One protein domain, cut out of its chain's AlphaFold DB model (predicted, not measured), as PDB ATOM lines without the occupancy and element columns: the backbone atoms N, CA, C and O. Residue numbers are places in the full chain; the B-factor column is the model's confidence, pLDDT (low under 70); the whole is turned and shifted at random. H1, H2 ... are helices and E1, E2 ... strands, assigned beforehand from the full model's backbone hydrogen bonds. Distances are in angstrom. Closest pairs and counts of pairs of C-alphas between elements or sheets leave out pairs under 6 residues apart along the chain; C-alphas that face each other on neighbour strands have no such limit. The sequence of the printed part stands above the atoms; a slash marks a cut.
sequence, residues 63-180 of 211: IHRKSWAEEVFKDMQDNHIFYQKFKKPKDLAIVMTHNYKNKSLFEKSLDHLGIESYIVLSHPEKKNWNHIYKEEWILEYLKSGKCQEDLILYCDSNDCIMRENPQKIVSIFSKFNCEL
ATOM      1  N   ILE A  63     -23.222   3.298  11.306       93.81
ATOM      2  CA  ILE A  63     -22.419   2.307  10.582       93.81
ATOM      3  C   ILE A  63     -23.387   1.330   9.937       93.81
ATOM      4  O   ILE A  63     -24.054   0.587  10.647       93.81
ATOM      5  N   HIS A  64     -23.449   1.321   8.606       92.31
ATOM      6  CA  HIS A  64     -24.358   0.476   7.832       92.31
ATOM      7  C   HIS A  64     -23.569  -0.562   7.024       92.31
ATOM      8  O   HIS A  64     -23.244  -0.368   5.852       92.31
ATOM      9  N   ARG A  65     -23.170  -1.634   7.717       90.44
ATOM     10  CA  ARG A  65     -22.532  -2.836   7.165       90.44
ATOM     11  C   ARG A  65     -22.446  -3.878   8.271       90.44
ATOM     12  O   ARG A  65     -21.602  -3.734   9.156       90.44
ATOM     13  N   LYS A  66     -23.226  -4.956   8.170       92.69
ATOM     14  CA  LYS A  66     -23.399  -5.956   9.239       92.69
ATOM     15  C   LYS A  66     -22.112  -6.328   9.981       92.69
ATOM     16  O   LYS A  66     -22.027  -6.137  11.183       92.69
ATOM     17  N   SER A  67     -21.086  -6.775   9.253       92.94
ATOM     18  CA  SER A  67     -19.827  -7.231   9.855       92.94
ATOM     19  C   SER A  67     -19.116  -6.158  10.686       92.94
ATOM     20  O   SER A  67     -18.509  -6.471  11.700       92.94
ATOM     21  N   TRP A  68     -19.159  -4.897  10.247       93.12
ATOM     22  CA  TRP A  68     -18.540  -3.785  10.972       93.12
ATOM     23  C   TRP A  68     -19.442  -3.270  12.083       93.12
ATOM     24  O   TRP A  68     -18.951  -2.950  13.157       93.12
ATOM     25  N   ALA A  69     -20.748  -3.218  11.835       95.12
ATOM     26  CA  ALA A  69     -21.738  -2.834  12.825       95.12
ATOM     27  C   ALA A  69     -21.684  -3.773  14.043       95.12
ATOM     28  O   ALA A  69     -21.588  -3.303  15.169       95.12
ATOM     29  N   GLU A  70     -21.634  -5.090  13.829       96.56
ATOM     30  CA  GLU A  70     -21.492  -6.084  14.901       96.56
ATOM     31  C   GLU A  70     -20.150  -5.956  15.643       96.56
ATOM     32  O   GLU A  70     -20.128  -5.977  16.873       96.56
ATOM     33  N   GLU A  71     -19.031  -5.790  14.923       95.00
ATOM     34  CA  GLU A  71     -17.699  -5.653  15.534       95.00
ATOM     35  C   GLU A  71     -17.585  -4.382  16.387       95.00
ATOM     36  O   GLU A  71     -17.136  -4.445  17.533       95.00
ATOM     37  N   VAL A  72     -18.008  -3.237  15.845       94.88
ATOM     38  CA  VAL A  72     -17.963  -1.950  16.549       94.88
ATOM     39  C   VAL A  72     -18.936  -1.944  17.716       94.88
ATOM     40  O   VAL A  72     -18.578  -1.478  18.792       94.88
ATOM     41  N   PHE A  73     -20.140  -2.490  17.551       97.19
ATOM     42  CA  PHE A  73     -21.100  -2.527  18.648       97.19
ATOM     43  C   PHE A  73     -20.620  -3.407  19.795       97.19
ATOM     44  O   PHE A  73     -20.713  -3.001  20.950       97.19
ATOM     45  N   LYS A  74     -20.018  -4.561  19.491       97.12
ATOM     46  CA  LYS A  74     -19.384  -5.384  20.520       97.12
ATOM     47  C   LYS A  74     -18.298  -4.609  21.274       97.12
ATOM     48  O   LYS A  74     -18.247  -4.674  22.496       97.12
ATOM     49  N   ASP A  75     -17.459  -3.857  20.566       95.56
ATOM     50  CA  ASP A  75     -16.433  -3.011  21.183       95.56
ATOM     51  C   ASP A  75     -17.046  -1.913  22.073       95.56
ATOM     52  O   ASP A  75     -16.557  -1.664  23.175       95.56
ATOM     53  N   MET A  76     -18.163  -1.311  21.645       96.38
ATOM     54  CA  MET A  76     -18.910  -0.346  22.456       96.38
ATOM     55  C   MET A  76     -19.466  -0.967  23.737       96.38
ATOM     56  O   MET A  76     -19.409  -0.332  24.790       96.38
ATOM     57  N   GLN A  77     -19.989  -2.190  23.652       97.31
ATOM     58  CA  GLN A  77     -20.510  -2.929  24.799       97.31
ATOM     59  C   GLN A  77     -19.394  -3.296  25.778       97.31
ATOM     60  O   GLN A  77     -19.495  -2.966  26.955       97.31
ATOM     61  N   ASP A  78     -18.311  -3.905  25.286       96.69
ATOM     62  CA  ASP A  78     -17.191  -4.377  26.110       96.69
ATOM     63  C   ASP A  78     -16.494  -3.227  26.864       96.69
ATOM     64  O   ASP A  78     -15.999  -3.421  27.972       96.69
ATOM     65  N   ASN A  79     -16.466  -2.024  26.277       95.94
ATOM     66  CA  ASN A  79     -15.787  -0.852  26.840       95.94
ATOM     67  C   ASN A  79     -16.750   0.210  27.403       95.94
ATOM     68  O   ASN A  79     -16.315   1.318  27.718       95.94
ATOM     69  N   HIS A  80     -18.053  -0.085  27.495       95.75
ATOM     70  CA  HIS A  80     -19.095   0.854  27.941       95.75
ATOM     71  C   HIS A  80     -19.069   2.220  27.226       95.75
ATOM     72  O   HIS A  80     -19.397   3.262  27.804       95.75
ATOM     73  N   ILE A  81     -18.695   2.234  25.945       95.31
ATOM     74  CA  ILE A  81     -18.606   3.466  25.157       95.31
ATOM     75  C   ILE A  81     -20.010   4.055  25.024       95.31
ATOM     76  O   ILE A  81     -20.894   3.442  24.429       95.31
ATOM     77  N   PHE A  82     -20.200   5.250  25.590       96.31
ATOM     78  CA  PHE A  82     -21.457   6.010  25.576       96.31
ATOM     79  C   PHE A  82     -22.685   5.269  26.127       96.31
ATOM     80  O   PHE A  82     -23.813   5.621  25.782       96.31
ATOM     81  N   TYR A  83     -22.475   4.281  26.998       97.69
ATOM     82  CA  TYR A  83     -23.567   3.533  27.610       97.69
ATOM     83  C   TYR A  83     -24.539   4.471  28.346       97.69
ATOM     84  O   TYR A  83     -24.110   5.254  29.194       97.69
ATOM     85  N   GLN A  84     -25.829   4.405  27.999       98.12
ATOM     86  CA  GLN A  84     -26.925   5.189  28.589       98.12
ATOM     87  C   GLN A  84     -26.683   6.709  28.608       98.12
ATOM     88  O   GLN A  84     -27.153   7.423  29.495       98.12
ATOM     89  N   LYS A  85     -25.898   7.230  27.657       98.06
ATOM     90  CA  LYS A  85     -25.425   8.620  27.696       98.06
ATOM     91  C   LYS A  85     -26.368   9.618  27.023       98.06
ATOM     92  O   LYS A  85     -26.308  10.810  27.325       98.06
ATOM     93  N   PHE A  86     -27.173   9.176  26.067       97.75
ATOM     94  CA  PHE A  86     -27.900  10.062  25.162       97.75
ATOM     95  C   PHE A  86     -29.413   9.966  25.336       97.75
ATOM     96  O   PHE A  86     -29.933   9.096  26.021       97.75
ATOM     97  N   LYS A  87     -30.115  10.911  24.707       96.56
ATOM     98  CA  LYS A  87     -31.575  10.958  24.614       96.56
ATOM     99  C   LYS A  87     -31.971  11.242  23.168       96.56
ATOM    100  O   LYS A  87     -31.213  11.887  22.439       96.56
ATOM    101  N   LYS A  88     -33.162  10.796  22.768       97.00
ATOM    102  CA  LYS A  88     -33.756  11.152  21.471       97.00
ATOM    103  C   LYS A  88     -33.996  12.674  21.404       97.00
ATOM    104  O   LYS A  88     -34.557  13.216  22.360       97.00
ATOM    105  N   PRO A  89     -33.621  13.368  20.313       97.00
ATOM    106  CA  PRO A  89     -34.058  14.738  20.063       97.00
ATOM    107  C   PRO A  89     -35.587  14.800  19.981       97.00
ATOM    108  O   PRO A  89     -36.216  13.879  19.462       97.00
ATOM    109  N   LYS A  90     -36.199  15.869  20.504       95.88
ATOM    110  CA  LYS A  90     -37.667  15.975  20.569       95.88
ATOM    111  C   LYS A  90     -38.305  15.891  19.183       95.88
ATOM    112  O   LYS A  90     -39.217  15.097  19.003       95.88
ATOM    113  N   ASP A  91     -37.718  16.590  18.221       95.50
ATOM    114  CA  ASP A  91     -38.270  16.751  16.874       95.50
ATOM    115  C   ASP A  91     -37.809  15.649  15.904       95.50
ATOM    116  O   ASP A  91     -37.953  15.791  14.696       95.50
ATOM    117  N   LEU A  92     -37.216  14.557  16.414       97.25
ATOM    118  CA  LEU A  92     -36.720  13.441  15.606       97.25
ATOM    119  C   LEU A  92     -37.453  12.138  15.932       97.25
ATOM    120  O   LEU A  92     -37.272  11.578  17.016       97.25
ATOM    121  N   ALA A  93     -38.188  11.589  14.973       98.06
ATOM    122  CA  ALA A  93     -38.623  10.199  14.988       98.06
ATOM    123  C   ALA A  93     -37.495   9.290  14.468       98.06
ATOM    124  O   ALA A  93     -36.924   9.531  13.404       98.06
ATOM    125  N   ILE A  94     -37.174   8.226  15.208       98.31
ATOM    126  CA  ILE A  94     -36.244   7.178  14.758       98.31
ATOM    127  C   ILE A  94     -37.084   5.965  14.382       98.31
ATOM    128  O   ILE A  94     -37.743   5.379  15.242       98.31
ATOM    129  N   VAL A  95     -37.077   5.613  13.100       98.31
ATOM    130  CA  VAL A  95     -37.983   4.625  12.511       98.31
ATOM    131  C   VAL A  95     -37.183   3.497  11.874       98.31
ATOM    132  O   VAL A  95     -36.169   3.714  11.212       98.31
ATOM    133  N   MET A  96     -37.656   2.270  12.050       97.94
ATOM    134  CA  MET A  96     -37.119   1.088  11.384       97.94
ATOM    135  C   MET A  96     -38.236   0.093  11.079       97.94
ATOM    136  O   MET A  96     -39.342   0.195  11.606       97.94
ATOM    137  N   THR A  97     -37.944  -0.892  10.235       97.69
ATOM    138  CA  THR A  97     -38.916  -1.908   9.803       97.69
ATOM    139  C   THR A  97     -38.339  -3.308   9.986       97.69
ATOM    140  O   THR A  97     -37.228  -3.568   9.508       97.69
ATOM    141  N   HIS A  98     -39.068  -4.215  10.639       96.38
ATOM    142  CA  HIS A  98     -38.785  -5.658  10.622       96.38
ATOM    143  C   HIS A  98     -39.894  -6.487  11.274       96.38
ATOM    144  O   HIS A  98     -40.692  -5.993  12.059       96.38
ATOM    145  N   ASN A  99     -39.854  -7.798  11.019       95.81
ATOM    146  CA  ASN A  99     -40.678  -8.815  11.684       95.81
ATOM    147  C   ASN A  99     -39.874  -9.711  12.648       95.81
ATOM    148  O   ASN A  99     -40.288 -10.823  12.968       95.81
ATOM    149  N   TYR A 100     -38.682  -9.283  13.078       94.50
ATOM    150  CA  TYR A 100     -37.883 -10.065  14.027       94.50
ATOM    151  C   TYR A 100     -38.590 -10.217  15.375       94.50
ATOM    152  O   TYR A 100     -39.117  -9.256  15.921       94.50
ATOM    153  N   LYS A 101     -38.536 -11.432  15.935       94.06
ATOM    154  CA  LYS A 101     -39.075 -11.739  17.268       94.06
ATOM    155  C   LYS A 101     -38.291 -11.060  18.395       94.06
ATOM    156  O   LYS A 101     -38.847 -10.753  19.441       94.06
ATOM    157  N   ASN A 102     -36.989 -10.885  18.187       96.38
ATOM    158  CA  ASN A 102     -36.077 -10.282  19.150       96.38
ATOM    159  C   ASN A 102     -35.621  -8.923  18.630       96.38
ATOM    160  O   ASN A 102     -35.597  -8.717  17.414       96.38
ATOM    161  N   LYS A 103     -35.149  -8.072  19.548       97.69
ATOM    162  CA  LYS A 103     -34.535  -6.795  19.190       97.69
ATOM    163  C   LYS A 103     -33.448  -6.979  18.131       97.69
ATOM    164  O   LYS A 103     -32.556  -7.835  18.260       97.69
ATOM    165  N   SER A 104     -33.547  -6.167  17.095       97.75
ATOM    166  CA  SER A 104     -32.603  -6.054  15.998       97.75
ATOM    167  C   SER A 104     -31.268  -5.456  16.460       97.75
ATOM    168  O   SER A 104     -31.102  -5.064  17.619       97.75
ATOM    169  N   LEU A 105     -30.271  -5.437  15.572       98.44
ATOM    170  CA  LEU A 105     -28.962  -4.865  15.888       98.44
ATOM    171  C   LEU A 105     -29.073  -3.358  16.161       98.44
ATOM    172  O   LEU A 105     -28.485  -2.865  17.125       98.44
ATOM    173  N   PHE A 106     -29.877  -2.653  15.365       98.38
ATOM    174  CA  PHE A 106     -30.068  -1.220  15.519       98.38
ATOM    175  C   PHE A 106     -30.782  -0.886  16.833       98.38
ATOM    176  O   PHE A 106     -30.279  -0.055  17.587       98.38
ATOM    177  N   GLU A 107     -31.860  -1.601  17.175       98.62
ATOM    178  CA  GLU A 107     -32.555  -1.446  18.464       98.62
ATOM    179  C   GLU A 107     -31.611  -1.622  19.653       98.62
ATOM    180  O   GLU A 107     -31.554  -0.771  20.533       98.62
ATOM    181  N   LYS A 108     -30.804  -2.690  19.650       98.44
ATOM    182  CA  LYS A 108     -29.827  -2.935  20.719       98.44
ATOM    183  C   LYS A 108     -28.815  -1.799  20.838       98.44
ATOM    184  O   LYS A 108     -28.397  -1.473  21.946       98.44
ATOM    185  N   SER A 109     -28.409  -1.204  19.716       98.56
ATOM    186  CA  SER A 109     -27.500  -0.057  19.733       98.56
ATOM    187  C   SER A 109     -28.156   1.201  20.304       98.56
ATOM    188  O   SER A 109     -27.521   1.908  21.083       98.56
ATOM    189  N   LEU A 110     -29.435   1.447  19.999       98.56
ATOM    190  CA  LEU A 110     -30.199   2.555  20.574       98.56
ATOM    191  C   LEU A 110     -30.390   2.369  22.082       98.56
ATOM    192  O   LEU A 110     -30.084   3.286  22.844       98.56
ATOM    193  N   ASP A 111     -30.782   1.165  22.511       98.38
ATOM    194  CA  ASP A 111     -30.889   0.808  23.927       98.38
ATOM    195  C   ASP A 111     -29.568   1.065  24.654       98.38
ATOM    196  O   ASP A 111     -29.553   1.709  25.698       98.38
ATOM    197  N   HIS A 112     -28.445   0.595  24.094       98.44
ATOM    198  CA  HIS A 112     -27.112   0.793  24.671       98.44
ATOM    199  C   HIS A 112     -26.792   2.274  24.862       98.44
ATOM    200  O   HIS A 112     -26.208   2.636  25.876       98.44
ATOM    201  N   LEU A 113     -27.190   3.133  23.925       98.38
ATOM    202  CA  LEU A 113     -26.977   4.579  23.996       98.38
ATOM    203  C   LEU A 113     -27.936   5.314  24.952       98.38
ATOM    204  O   LEU A 113     -27.701   6.492  25.222       98.38
ATOM    205  N   GLY A 114     -28.979   4.656  25.470       98.19
ATOM    206  CA  GLY A 114     -30.034   5.268  26.295       98.19
ATOM    207  C   GLY A 114     -31.195   5.874  25.502       98.19
ATOM    208  O   GLY A 114     -31.931   6.726  25.997       98.19
ATOM    209  N   ILE A 115     -31.365   5.458  24.247       98.00
ATOM    210  CA  ILE A 115     -32.430   5.928  23.360       98.00
ATOM    211  C   ILE A 115     -33.564   4.902  23.382       98.00
ATOM    212  O   ILE A 115     -33.595   3.971  22.586       98.00
ATOM    213  N   GLU A 116     -34.507   5.087  24.301       91.56
ATOM    214  CA  GLU A 116     -35.610   4.135  24.523       91.56
ATOM    215  C   GLU A 116     -36.834   4.388  23.628       91.56
ATOM    216  O   GLU A 116     -37.681   3.517  23.450       91.56
ATOM    217  N   SER A 117     -36.949   5.593  23.064       95.19
ATOM    218  CA  SER A 117     -38.060   5.972  22.192       95.19
ATOM    219  C   SER A 117     -37.647   5.788  20.735       95.19
ATOM    220  O   SER A 117     -36.843   6.548  20.202       95.19
ATOM    221  N   TYR A 118     -38.174   4.757  20.088       97.69
ATOM    222  CA  TYR A 118     -38.018   4.513  18.658       97.69
ATOM    223  C   TYR A 118     -39.226   3.725  18.145       97.69
ATOM    224  O   TYR A 118     -39.969   3.120  18.918       97.69
ATOM    225  N   ILE A 119     -39.441   3.748  16.833       98.25
ATOM    226  CA  ILE A 119     -40.611   3.153  16.188       98.25
ATOM    227  C   ILE A 119     -40.162   1.965  15.344       98.25
ATOM    228  O   ILE A 119     -39.350   2.107  14.428       98.25
ATOM    229  N   VAL A 120     -40.729   0.796  15.638       98.12
ATOM    230  CA  VAL A 120     -40.573  -0.412  14.824       98.12
ATOM    231  C   VAL A 120     -41.873  -0.663  14.076       98.12
ATOM    232  O   VAL A 120     -42.899  -0.982  14.675       98.12
ATOM    233  N   LEU A 121     -41.827  -0.526  12.757       98.00
ATOM    234  CA  LEU A 121     -42.929  -0.865  11.866       98.00
ATOM    235  C   LEU A 121     -42.842  -2.356  11.527       98.00
ATOM    236  O   LEU A 121     -41.820  -2.837  11.028       98.00
ATOM    237  N   SER A 122     -43.899  -3.097  11.847       95.94
ATOM    238  CA  SER A 122     -43.906  -4.556  11.796       95.94
ATOM    239  C   SER A 122     -45.272  -5.086  11.385       95.94
ATOM    240  O   SER A 122     -46.294  -4.637  11.900       95.94
ATOM    241  N   HIS A 123     -45.264  -6.070  10.491       95.19
ATOM    242  CA  HIS A 123     -46.437  -6.779   9.989       95.19
ATOM    243  C   HIS A 123     -46.161  -8.282  10.070       95.19
ATOM    244  O   HIS A 123     -45.756  -8.896   9.072       95.19
ATOM    245  N   PRO A 124     -46.286  -8.891  11.262       91.94
ATOM    246  CA  PRO A 124     -45.884 -10.277  11.504       91.94
ATOM    247  C   PRO A 124     -46.646 -11.299  10.645       91.94
ATOM    248  O   PRO A 124     -46.169 -12.417  10.449       91.94
ATOM    249  N   GLU A 125     -47.798 -10.930  10.081       94.12
ATOM    250  CA  GLU A 125     -48.541 -11.727   9.105       94.12
ATOM    251  C   GLU A 125     -47.795 -11.896   7.766       94.12
ATOM    252  O   GLU A 125     -48.000 -12.887   7.056       94.12
ATOM    253  N   LYS A 126     -46.881 -10.978   7.425       92.12
ATOM    254  CA  LYS A 126     -46.040 -11.033   6.221       92.12
ATOM    255  C   LYS A 126     -44.832 -11.945   6.465       92.12
ATOM    256  O   LYS A 126     -43.746 -11.501   6.842       92.12
ATOM    257  N   LYS A 127     -45.022 -13.250   6.241       87.00
ATOM    258  CA  LYS A 127     -44.005 -14.292   6.504       87.00
ATOM    259  C   LYS A 127     -42.788 -14.242   5.571       87.00
ATOM    260  O   LYS A 127     -41.690 -14.588   5.994       87.00
ATOM    261  N   ASN A 128     -42.977 -13.820   4.323       90.94
ATOM    262  CA  ASN A 128     -41.903 -13.713   3.337       90.94
ATOM    263  C   ASN A 128     -41.464 -12.258   3.235       90.94
ATOM    264  O   ASN A 128     -42.236 -11.428   2.768       90.94
ATOM    265  N   TRP A 129     -40.243 -11.947   3.668       89.50
ATOM    266  CA  TRP A 129     -39.726 -10.584   3.600       89.50
ATOM    267  C   TRP A 129     -39.576 -10.117   2.146       89.50
ATOM    268  O   TRP A 129     -38.935 -10.789   1.338       89.50
ATOM    269  N   ASN A 130     -40.125  -8.945   1.834       91.50
ATOM    270  CA  ASN A 130     -39.900  -8.228   0.585       91.50
ATOM    271  C   ASN A 130     -39.368  -6.834   0.925       91.50
ATOM    272  O   ASN A 130     -39.867  -6.194   1.845       91.50
ATOM    273  N   HIS A 131     -38.362  -6.363   0.189       87.69
ATOM    274  CA  HIS A 131     -37.794  -5.038   0.421       87.69
ATOM    275  C   HIS A 131     -38.823  -3.917   0.261       87.69
ATOM    276  O   HIS A 131     -38.771  -3.009   1.075       87.69
ATOM    277  N   ILE A 132     -39.789  -4.062  -0.659       92.00
ATOM    278  CA  ILE A 132     -40.881  -3.096  -0.909       92.00
ATOM    279  C   ILE A 132     -41.705  -2.798   0.352       92.00
ATOM    280  O   ILE A 132     -42.274  -1.718   0.505       92.00
ATOM    281  N   TYR A 133     -41.765  -3.748   1.289       93.69
ATOM    282  CA  TYR A 133     -42.490  -3.560   2.539       93.69
ATOM    283  C   TYR A 133     -41.932  -2.417   3.380       93.69
ATOM    284  O   TYR A 133     -42.675  -1.807   4.142       93.69
ATOM    285  N   LYS A 134     -40.644  -2.087   3.237       94.38
ATOM    286  CA  LYS A 134     -40.052  -0.950   3.941       94.38
ATOM    287  C   LYS A 134     -40.738   0.346   3.513       94.38
ATOM    288  O   LYS A 134     -41.191   1.111   4.359       94.38
ATOM    289  N   GLU A 135     -40.845   0.565   2.208       94.25
ATOM    290  CA  GLU A 135     -41.452   1.756   1.626       94.25
ATOM    291  C   GLU A 135     -42.959   1.810   1.906       94.25
ATOM    292  O   GLU A 135     -43.465   2.863   2.299       94.25
ATOM    293  N   GLU A 136     -43.667   0.684   1.765       96.31
ATOM    294  CA  GLU A 136     -45.106   0.595   2.051       96.31
ATOM    295  C   GLU A 136     -45.417   0.941   3.511       96.31
ATOM    296  O   GLU A 136     -46.250   1.810   3.774       96.31
ATOM    297  N   TRP A 137     -44.718   0.331   4.471       97.19
ATOM    298  CA  TRP A 137     -45.026   0.522   5.891       97.19
ATOM    299  C   TRP A 137     -44.651   1.918   6.384       97.19
ATOM    300  O   TRP A 137     -45.370   2.496   7.197       97.19
ATOM    301  N   ILE A 138     -43.557   2.499   5.876       96.00
ATOM    302  CA  ILE A 138     -43.219   3.901   6.161       96.00
ATOM    303  C   ILE A 138     -44.315   4.819   5.613       96.00
ATOM    304  O   ILE A 138     -44.765   5.718   6.320       96.00
ATOM    305  N   LEU A 139     -44.780   4.591   4.381       95.50
ATOM    306  CA  LEU A 139     -45.843   5.398   3.782       95.50
ATOM    307  C   LEU A 139     -47.154   5.299   4.575       95.50
ATOM    308  O   LEU A 139     -47.816   6.315   4.789       95.50
ATOM    309  N   GLU A 140     -47.525   4.100   5.025       96.94
ATOM    310  CA  GLU A 140     -48.681   3.883   5.901       96.94
ATOM    311  C   GLU A 140     -48.526   4.627   7.233       96.94
ATOM    312  O   GLU A 140     -49.445   5.331   7.658       96.94
ATOM    313  N   TYR A 141     -47.353   4.532   7.864       96.88
ATOM    314  CA  TYR A 141     -47.046   5.249   9.100       96.88
ATOM    315  C   TYR A 141     -47.197   6.766   8.929       96.88
ATOM    316  O   TYR A 141     -47.897   7.401   9.721       96.88
ATOM    317  N   LEU A 142     -46.637   7.332   7.859       93.69
ATOM    318  CA  LEU A 142     -46.752   8.756   7.534       93.69
ATOM    319  C   LEU A 142     -48.207   9.182   7.307       93.69
ATOM    320  O   LEU A 142     -48.673  10.155   7.898       93.69
ATOM    321  N   LYS A 143     -48.957   8.427   6.497       96.44
ATOM    322  CA  LYS A 143     -50.366   8.728   6.189       96.44
ATOM    323  C   LYS A 143     -51.296   8.575   7.385       96.44
ATOM    324  O   LYS A 143     -52.359   9.187   7.406       96.44
ATOM    325  N   SER A 144     -50.920   7.768   8.374       97.00
ATOM    326  CA  SER A 144     -51.741   7.541   9.565       97.00
ATOM    327  C   SER A 144     -51.835   8.753  10.499       97.00
ATOM    328  O   SER A 144     -52.635   8.728  11.431       97.00
ATOM    329  N   GLY A 145     -50.999   9.781  10.304       94.44
ATOM    330  CA  GLY A 145     -50.907  10.930  11.208       94.44
ATOM    331  C   GLY A 145     -50.261  10.604  12.558       94.44
ATOM    332  O   GLY A 145     -50.263  11.437  13.453       94.44
ATOM    333  N   LYS A 146     -49.700   9.401  12.745       94.94
ATOM    334  CA  LYS A 146     -49.005   9.020  13.989       94.94
ATOM    335  C   LYS A 146     -47.611   9.637  14.123       94.94
ATOM    336  O   LYS A 146     -47.088   9.670  15.231       94.94
ATOM    337  N   CYS A 147     -47.005  10.082  13.022       94.56
ATOM    338  CA  CYS A 147     -45.758  10.841  13.059       94.56
ATOM    339  C   CYS A 147     -46.068  12.276  13.477       94.56
ATOM    340  O   CYS A 147     -46.808  12.962  12.777       94.56
ATOM    341  N   GLN A 148     -45.545  12.688  14.629       94.19
ATOM    342  CA  GLN A 148     -45.756  14.030  15.182       94.19
ATOM    343  C   GLN A 148     -44.471  14.862  15.146       94.19
ATOM    344  O   GLN A 148     -44.518  16.076  15.301       94.19
ATOM    345  N   GLU A 149     -43.326  14.206  14.963       96.00
ATOM    346  CA  GLU A 149     -42.027  14.840  14.810       96.00
ATOM    347  C   GLU A 149     -41.810  15.422  13.407       96.00
ATOM    348  O   GLU A 149     -42.237  14.843  12.407       96.00
ATOM    349  N   ASP A 150     -41.065  16.529  13.350       95.25
ATOM    350  CA  ASP A 150     -40.722  17.232  12.107       95.25
ATOM    351  C   ASP A 150     -39.684  16.480  11.263       95.25
ATOM    352  O   ASP A 150     -39.628  16.633  10.042       95.25
ATOM    353  N   LEU A 151     -38.831  15.676  11.907       96.94
ATOM    354  CA  LEU A 151     -37.754  14.935  11.260       96.94
ATOM    355  C   LEU A 151     -37.927  13.434  11.446       96.94
ATOM    356  O   LEU A 151     -38.266  12.952  12.526       96.94
ATOM    357  N   ILE A 152     -37.569  12.680  10.407       97.56
ATOM    358  CA  ILE A 152     -37.538  11.219  10.441       97.56
ATOM    359  C   ILE A 152     -36.144  10.732  10.069       97.56
ATOM    360  O   ILE A 152     -35.622  11.038   8.998       97.56
ATOM    361  N   LEU A 153     -35.566   9.912  10.942       97.31
ATOM    362  CA  LEU A 153     -34.405   9.088  10.642       97.31
ATOM    363  C   LEU A 153     -34.867   7.651  10.419       97.31
ATOM    364  O   LEU A 153     -35.259   6.970  11.366       97.31
ATOM    365  N   TYR A 154     -34.766   7.181   9.178       97.56
ATOM    366  CA  TYR A 154     -34.943   5.771   8.852       97.56
ATOM    367  C   TYR A 154     -33.598   5.042   8.801       97.56
ATOM    368  O   TYR A 154     -32.637   5.549   8.215       97.56
ATOM    369  N   CYS A 155     -33.524   3.848   9.390       96.94
ATOM    370  CA  CYS A 155     -32.342   2.986   9.351       96.94
ATOM    371  C   CYS A 155     -32.723   1.502   9.237       96.94
ATOM    372  O   CYS A 155     -33.730   1.052   9.793       96.94
ATOM    373  N   ASP A 156     -31.881   0.726   8.549       96.19
ATOM    374  CA  ASP A 156     -32.057  -0.720   8.419       96.19
ATOM    375  C   ASP A 156     -31.809  -1.424   9.756       96.19
ATOM    376  O   ASP A 156     -30.773  -1.275  10.392       96.19
ATOM    377  N   SER A 157     -32.757  -2.236  10.204       97.00
ATOM    378  CA  SER A 157     -32.751  -2.758  11.574       97.00
ATOM    379  C   SER A 157     -31.635  -3.775  11.869       97.00
ATOM    380  O   SER A 157     -31.136  -3.856  12.992       97.00
ATOM    381  N   ASN A 158     -31.225  -4.583  10.886       96.19
ATOM    382  CA  ASN A 158     -30.412  -5.781  11.139       96.19
ATOM    383  C   ASN A 158     -28.903  -5.601  10.949       96.19
ATOM    384  O   ASN A 158     -28.118  -6.388  11.475       96.19
ATOM    385  N   ASP A 159     -28.488  -4.630  10.147       96.38
ATOM    386  CA  ASP A 159     -27.105  -4.470   9.697       96.38
ATOM    387  C   ASP A 159     -26.578  -3.044   9.852       96.38
ATOM    388  O   ASP A 159     -25.520  -2.703   9.305       96.38
ATOM    389  N   CYS A 160     -27.266  -2.241  10.666       96.62
ATOM    390  CA  CYS A 160     -26.781  -0.945  11.091       96.62
ATOM    391  C   CYS A 160     -26.763  -0.775  12.616       96.62
ATOM    392  O   CYS A 160     -27.473  -1.464  13.351       96.62
ATOM    393  N   ILE A 161     -25.918   0.150  13.078       98.06
ATOM    394  CA  ILE A 161     -25.871   0.623  14.466       98.06
ATOM    395  C   ILE A 161     -25.810   2.147  14.498       98.06
ATOM    396  O   ILE A 161     -25.224   2.768  13.604       98.06
ATOM    397  N   MET A 162     -26.337   2.736  15.570       97.62
ATOM    398  CA  MET A 162     -26.013   4.104  15.965       97.62
ATOM    399  C   MET A 162     -24.838   4.073  16.938       97.62
ATOM    400  O   MET A 162     -24.854   3.334  17.920       97.62
ATOM    401  N   ARG A 163     -23.801   4.867  16.662       95.12
ATOM    402  CA  ARG A 163     -22.580   4.901  17.484       95.12
ATOM    403  C   ARG A 163     -22.564   6.053  18.486       95.12
ATOM    404  O   ARG A 163     -21.834   6.004  19.469       95.12
ATOM    405  N   GLU A 164     -23.301   7.125  18.214       93.38
ATOM    406  CA  GLU A 164     -23.117   8.404  18.901       93.38
ATOM    407  C   GLU A 164     -24.429   9.185  19.070       93.38
ATOM    408  O   GLU A 164     -25.500   8.716  18.702       93.38
ATOM    409  N   ASN A 165     -24.334  10.390  19.637       95.75
ATOM    410  CA  ASN A 165     -25.448  11.282  19.917       95.75
ATOM    411  C   ASN A 165     -26.299  11.567  18.656       95.75
ATOM    412  O   ASN A 165     -25.787  12.207  17.726       95.75
ATOM    413  N   PRO A 166     -27.596  11.202  18.639       96.06
ATOM    414  CA  PRO A 166     -28.507  11.475  17.524       96.06
ATOM    415  C   PRO A 166     -28.657  12.969  17.206       96.06
ATOM    416  O   PRO A 166     -28.925  13.324  16.060       96.06
ATOM    417  N   GLN A 167     -28.404  13.869  18.165       96.44
ATOM    418  CA  GLN A 167     -28.411  15.314  17.915       96.44
ATOM    419  C   GLN A 167     -27.409  15.721  16.824       96.44
ATOM    420  O   GLN A 167     -27.665  16.668  16.084       96.44
ATOM    421  N   LYS A 168     -26.290  14.995  16.674       94.50
ATOM    422  CA  LYS A 168     -25.330  15.265  15.595       94.50
ATOM    423  C   LYS A 168     -25.952  15.062  14.215       94.50
ATOM    424  O   LYS A 168     -25.643  15.833  13.316       94.50
ATOM    425  N   ILE A 169     -26.839  14.077  14.053       93.44
ATOM    426  CA  ILE A 169     -27.542  13.823  12.785       93.44
ATOM    427  C   ILE A 169     -28.461  15.000  12.457       93.44
ATOM    428  O   ILE A 169     -28.403  15.513  11.344       93.44
ATOM    429  N   VAL A 170     -29.225  15.489  13.439       94.69
ATOM    430  CA  VAL A 170     -30.078  16.680  13.281       94.69
ATOM    431  C   VAL A 170     -29.234  17.896  12.887       94.69
ATOM    432  O   VAL A 170     -29.537  18.567  11.907       94.69
ATOM    433  N   SER A 171     -28.120  18.139  13.583       93.88
ATOM    434  CA  SER A 171     -27.217  19.253  13.266       93.88
ATOM    435  C   SER A 171     -26.570  19.144  11.884       93.88
ATOM    436  O   SER A 171     -26.292  20.171  11.273       93.88
ATOM    437  N   ILE A 172     -26.294  17.933  11.397       89.31
ATOM    438  CA  ILE A 172     -25.816  17.708  10.028       89.31
ATOM    439  C   ILE A 172     -26.943  18.037   9.050       89.31
ATOM    440  O   ILE A 172     -26.734  18.855   8.161       89.31
ATOM    441  N   PHE A 173     -28.135  17.470   9.244       91.25
ATOM    442  CA  PHE A 173     -29.292  17.686   8.377       91.25
ATOM    443  C   PHE A 173     -29.620  19.178   8.206       91.25
ATOM    444  O   PHE A 173     -29.690  19.663   7.077       91.25
ATOM    445  N   SER A 174     -29.689  19.939   9.304       91.44
ATOM    446  CA  SER A 174     -29.979  21.380   9.267       91.44
ATOM    447  C   SER A 174     -28.952  22.212   8.484       91.44
ATOM    448  O   SER A 174     -29.279  23.309   8.041       91.44
ATOM    449  N   LYS A 175     -27.718  21.723   8.285       92.38
ATOM    450  CA  LYS A 175     -26.690  22.439   7.506       92.38
ATOM    451  C   LYS A 175     -26.884  22.330   5.995       92.38
ATOM    452  O   LYS A 175     -26.409  23.201   5.275       92.38
ATOM    453  N   PHE A 176     -27.532  21.272   5.508       85.50
ATOM    454  CA  PHE A 176     -27.635  20.999   4.071       85.50
ATOM    455  C   PHE A 176     -28.817  21.701   3.386       85.50
ATOM    456  O   PHE A 176     -28.905  21.635   2.163       85.50
ATOM    457  N   ASN A 177     -29.684  22.389   4.146       83.88
ATOM    458  CA  ASN A 177     -30.881  23.082   3.648       83.88
ATOM    459  C   ASN A 177     -31.658  22.245   2.610       83.88
ATOM    460  O   ASN A 177     -31.883  22.671   1.477       83.88
ATOM    461  N   CYS A 178     -31.991  21.011   2.986       86.81
ATOM    462  CA  CYS A 178     -32.657  20.038   2.130       86.81
ATOM    463  C   CYS A 178     -33.857  19.414   2.847       86.81
ATOM    464  O   CYS A 178     -33.863  19.313   4.070       86.81
ATOM    465  N   GLU A 179     -34.831  18.924   2.081       91.81
ATOM    466  CA  GLU A 179     -35.998  18.210   2.621       91.81
ATOM    467  C   GLU A 179     -35.705  16.725   2.890       91.81
ATOM    468  O   GLU A 179     -36.383  16.083   3.687       91.81
ATOM    469  N   LEU A 180     -34.682  16.163   2.234       91.94
ATOM    470  CA  LEU A 180     -34.330  14.749   2.330       91.94
ATOM    471  C   LEU A 180     -32.828  14.543   2.124       91.94
ATOM    472  O   LEU A 180     -32.253  15.005   1.138       91.94
TER     473      LEU A 180
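What this domain is: This is residues 63 to 180 of the 211 residues of an uncharacterized protein of marine sediment metagenome (UniProt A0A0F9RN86). A short three-strand parallel sheet, E2, E1 and E3, has H3 packed over one face, while H2, E4 and H1 form a second group away from H3, with E4 close to both helices and H1 farthest out. H4 grazes the sheet near E3 and E1. The 118 printed residues hold four named helices and four named strands, in the order H1 E1 H2 E2 H3 E3 E4 H4; the class is mixed, helices and strands. The whole is compact, with a radius of gyration of the C-alphas of 14.6 A and spans of 40 by 37 by 22 A.

Where its parts are: In the sheet, E1, residues 92 to 97, runs 16.6 A from C-alpha 92 at (-36.720, 13.441, 15.606); E2 is residues 119 to 121 and E3 residues 151 to 154. H3, residues 132 to 143, measures 16.7 A. H2 is residues 105 to 113, 12.6 A, and E4 residues 160 to 162. H1, residues 66 to 78, measures 18.0 A and begins with C-alpha 66 at (-23.399, -5.956, 9.239). H4, residues 167 to 175, 12.7 A, ends with C-alpha 175 at (-26.690, 22.439, 7.506).

How they stand to each other: The sheet runs E2 E1 E3, with E2 and E3 as edge strands. E1 pairs with E3 over residues 92 to 95, where N 93 and O 151 are 2.8 A apart, and with E2 over residues 95 to 97, where N 121 and O 96 are 2.8 A apart; both pairs are within hydrogen-bond range. E1, H2, E2 is a strand-helix-strand unit, two parallel neighbours with a helix between them in the chain; E2, H3, E3 is a split one, with E1 between its strands. Both crossovers are right-handed. H3 is on one face of the sheet, making two layers, at a height of 9.0 A; the closest C-alphas of E1 and H3 are those of Thr 97 and Lys 134, 6.0 A. H2 only just is on the sheet, with 5 pairs of C-alphas within 10 A, and only grazes it. The closest C-alphas of H2 and E4 are those of Phe 106 and Ile 161, 4.7 A. E4 pairs with no named strand, but residues 63 to 64 pair antiparallel with its residues 160 to 161. H1 and H2 only just touch, with 3 pairs of C-alphas within 8 A, the closest being Phe 73 and Ser 109, 6.9 A. H4 only grazes the sheet; the closest C-alphas of E1 and H4 are those of Leu 92 and Val 170, 7.7 A. Every O i to N i+4 pair is within hydrogen-bond range in H1, H2 and H3; in H4, 4 of 5 are.

The domain as a whole: The two C-alphas farthest apart, those of Asn 79 and Lys 143, are 41.4 A apart. The printed part has no cut. The link from H1 to E1, residues 79 to 91, is long. No printed residue is under 70 in pLDDT.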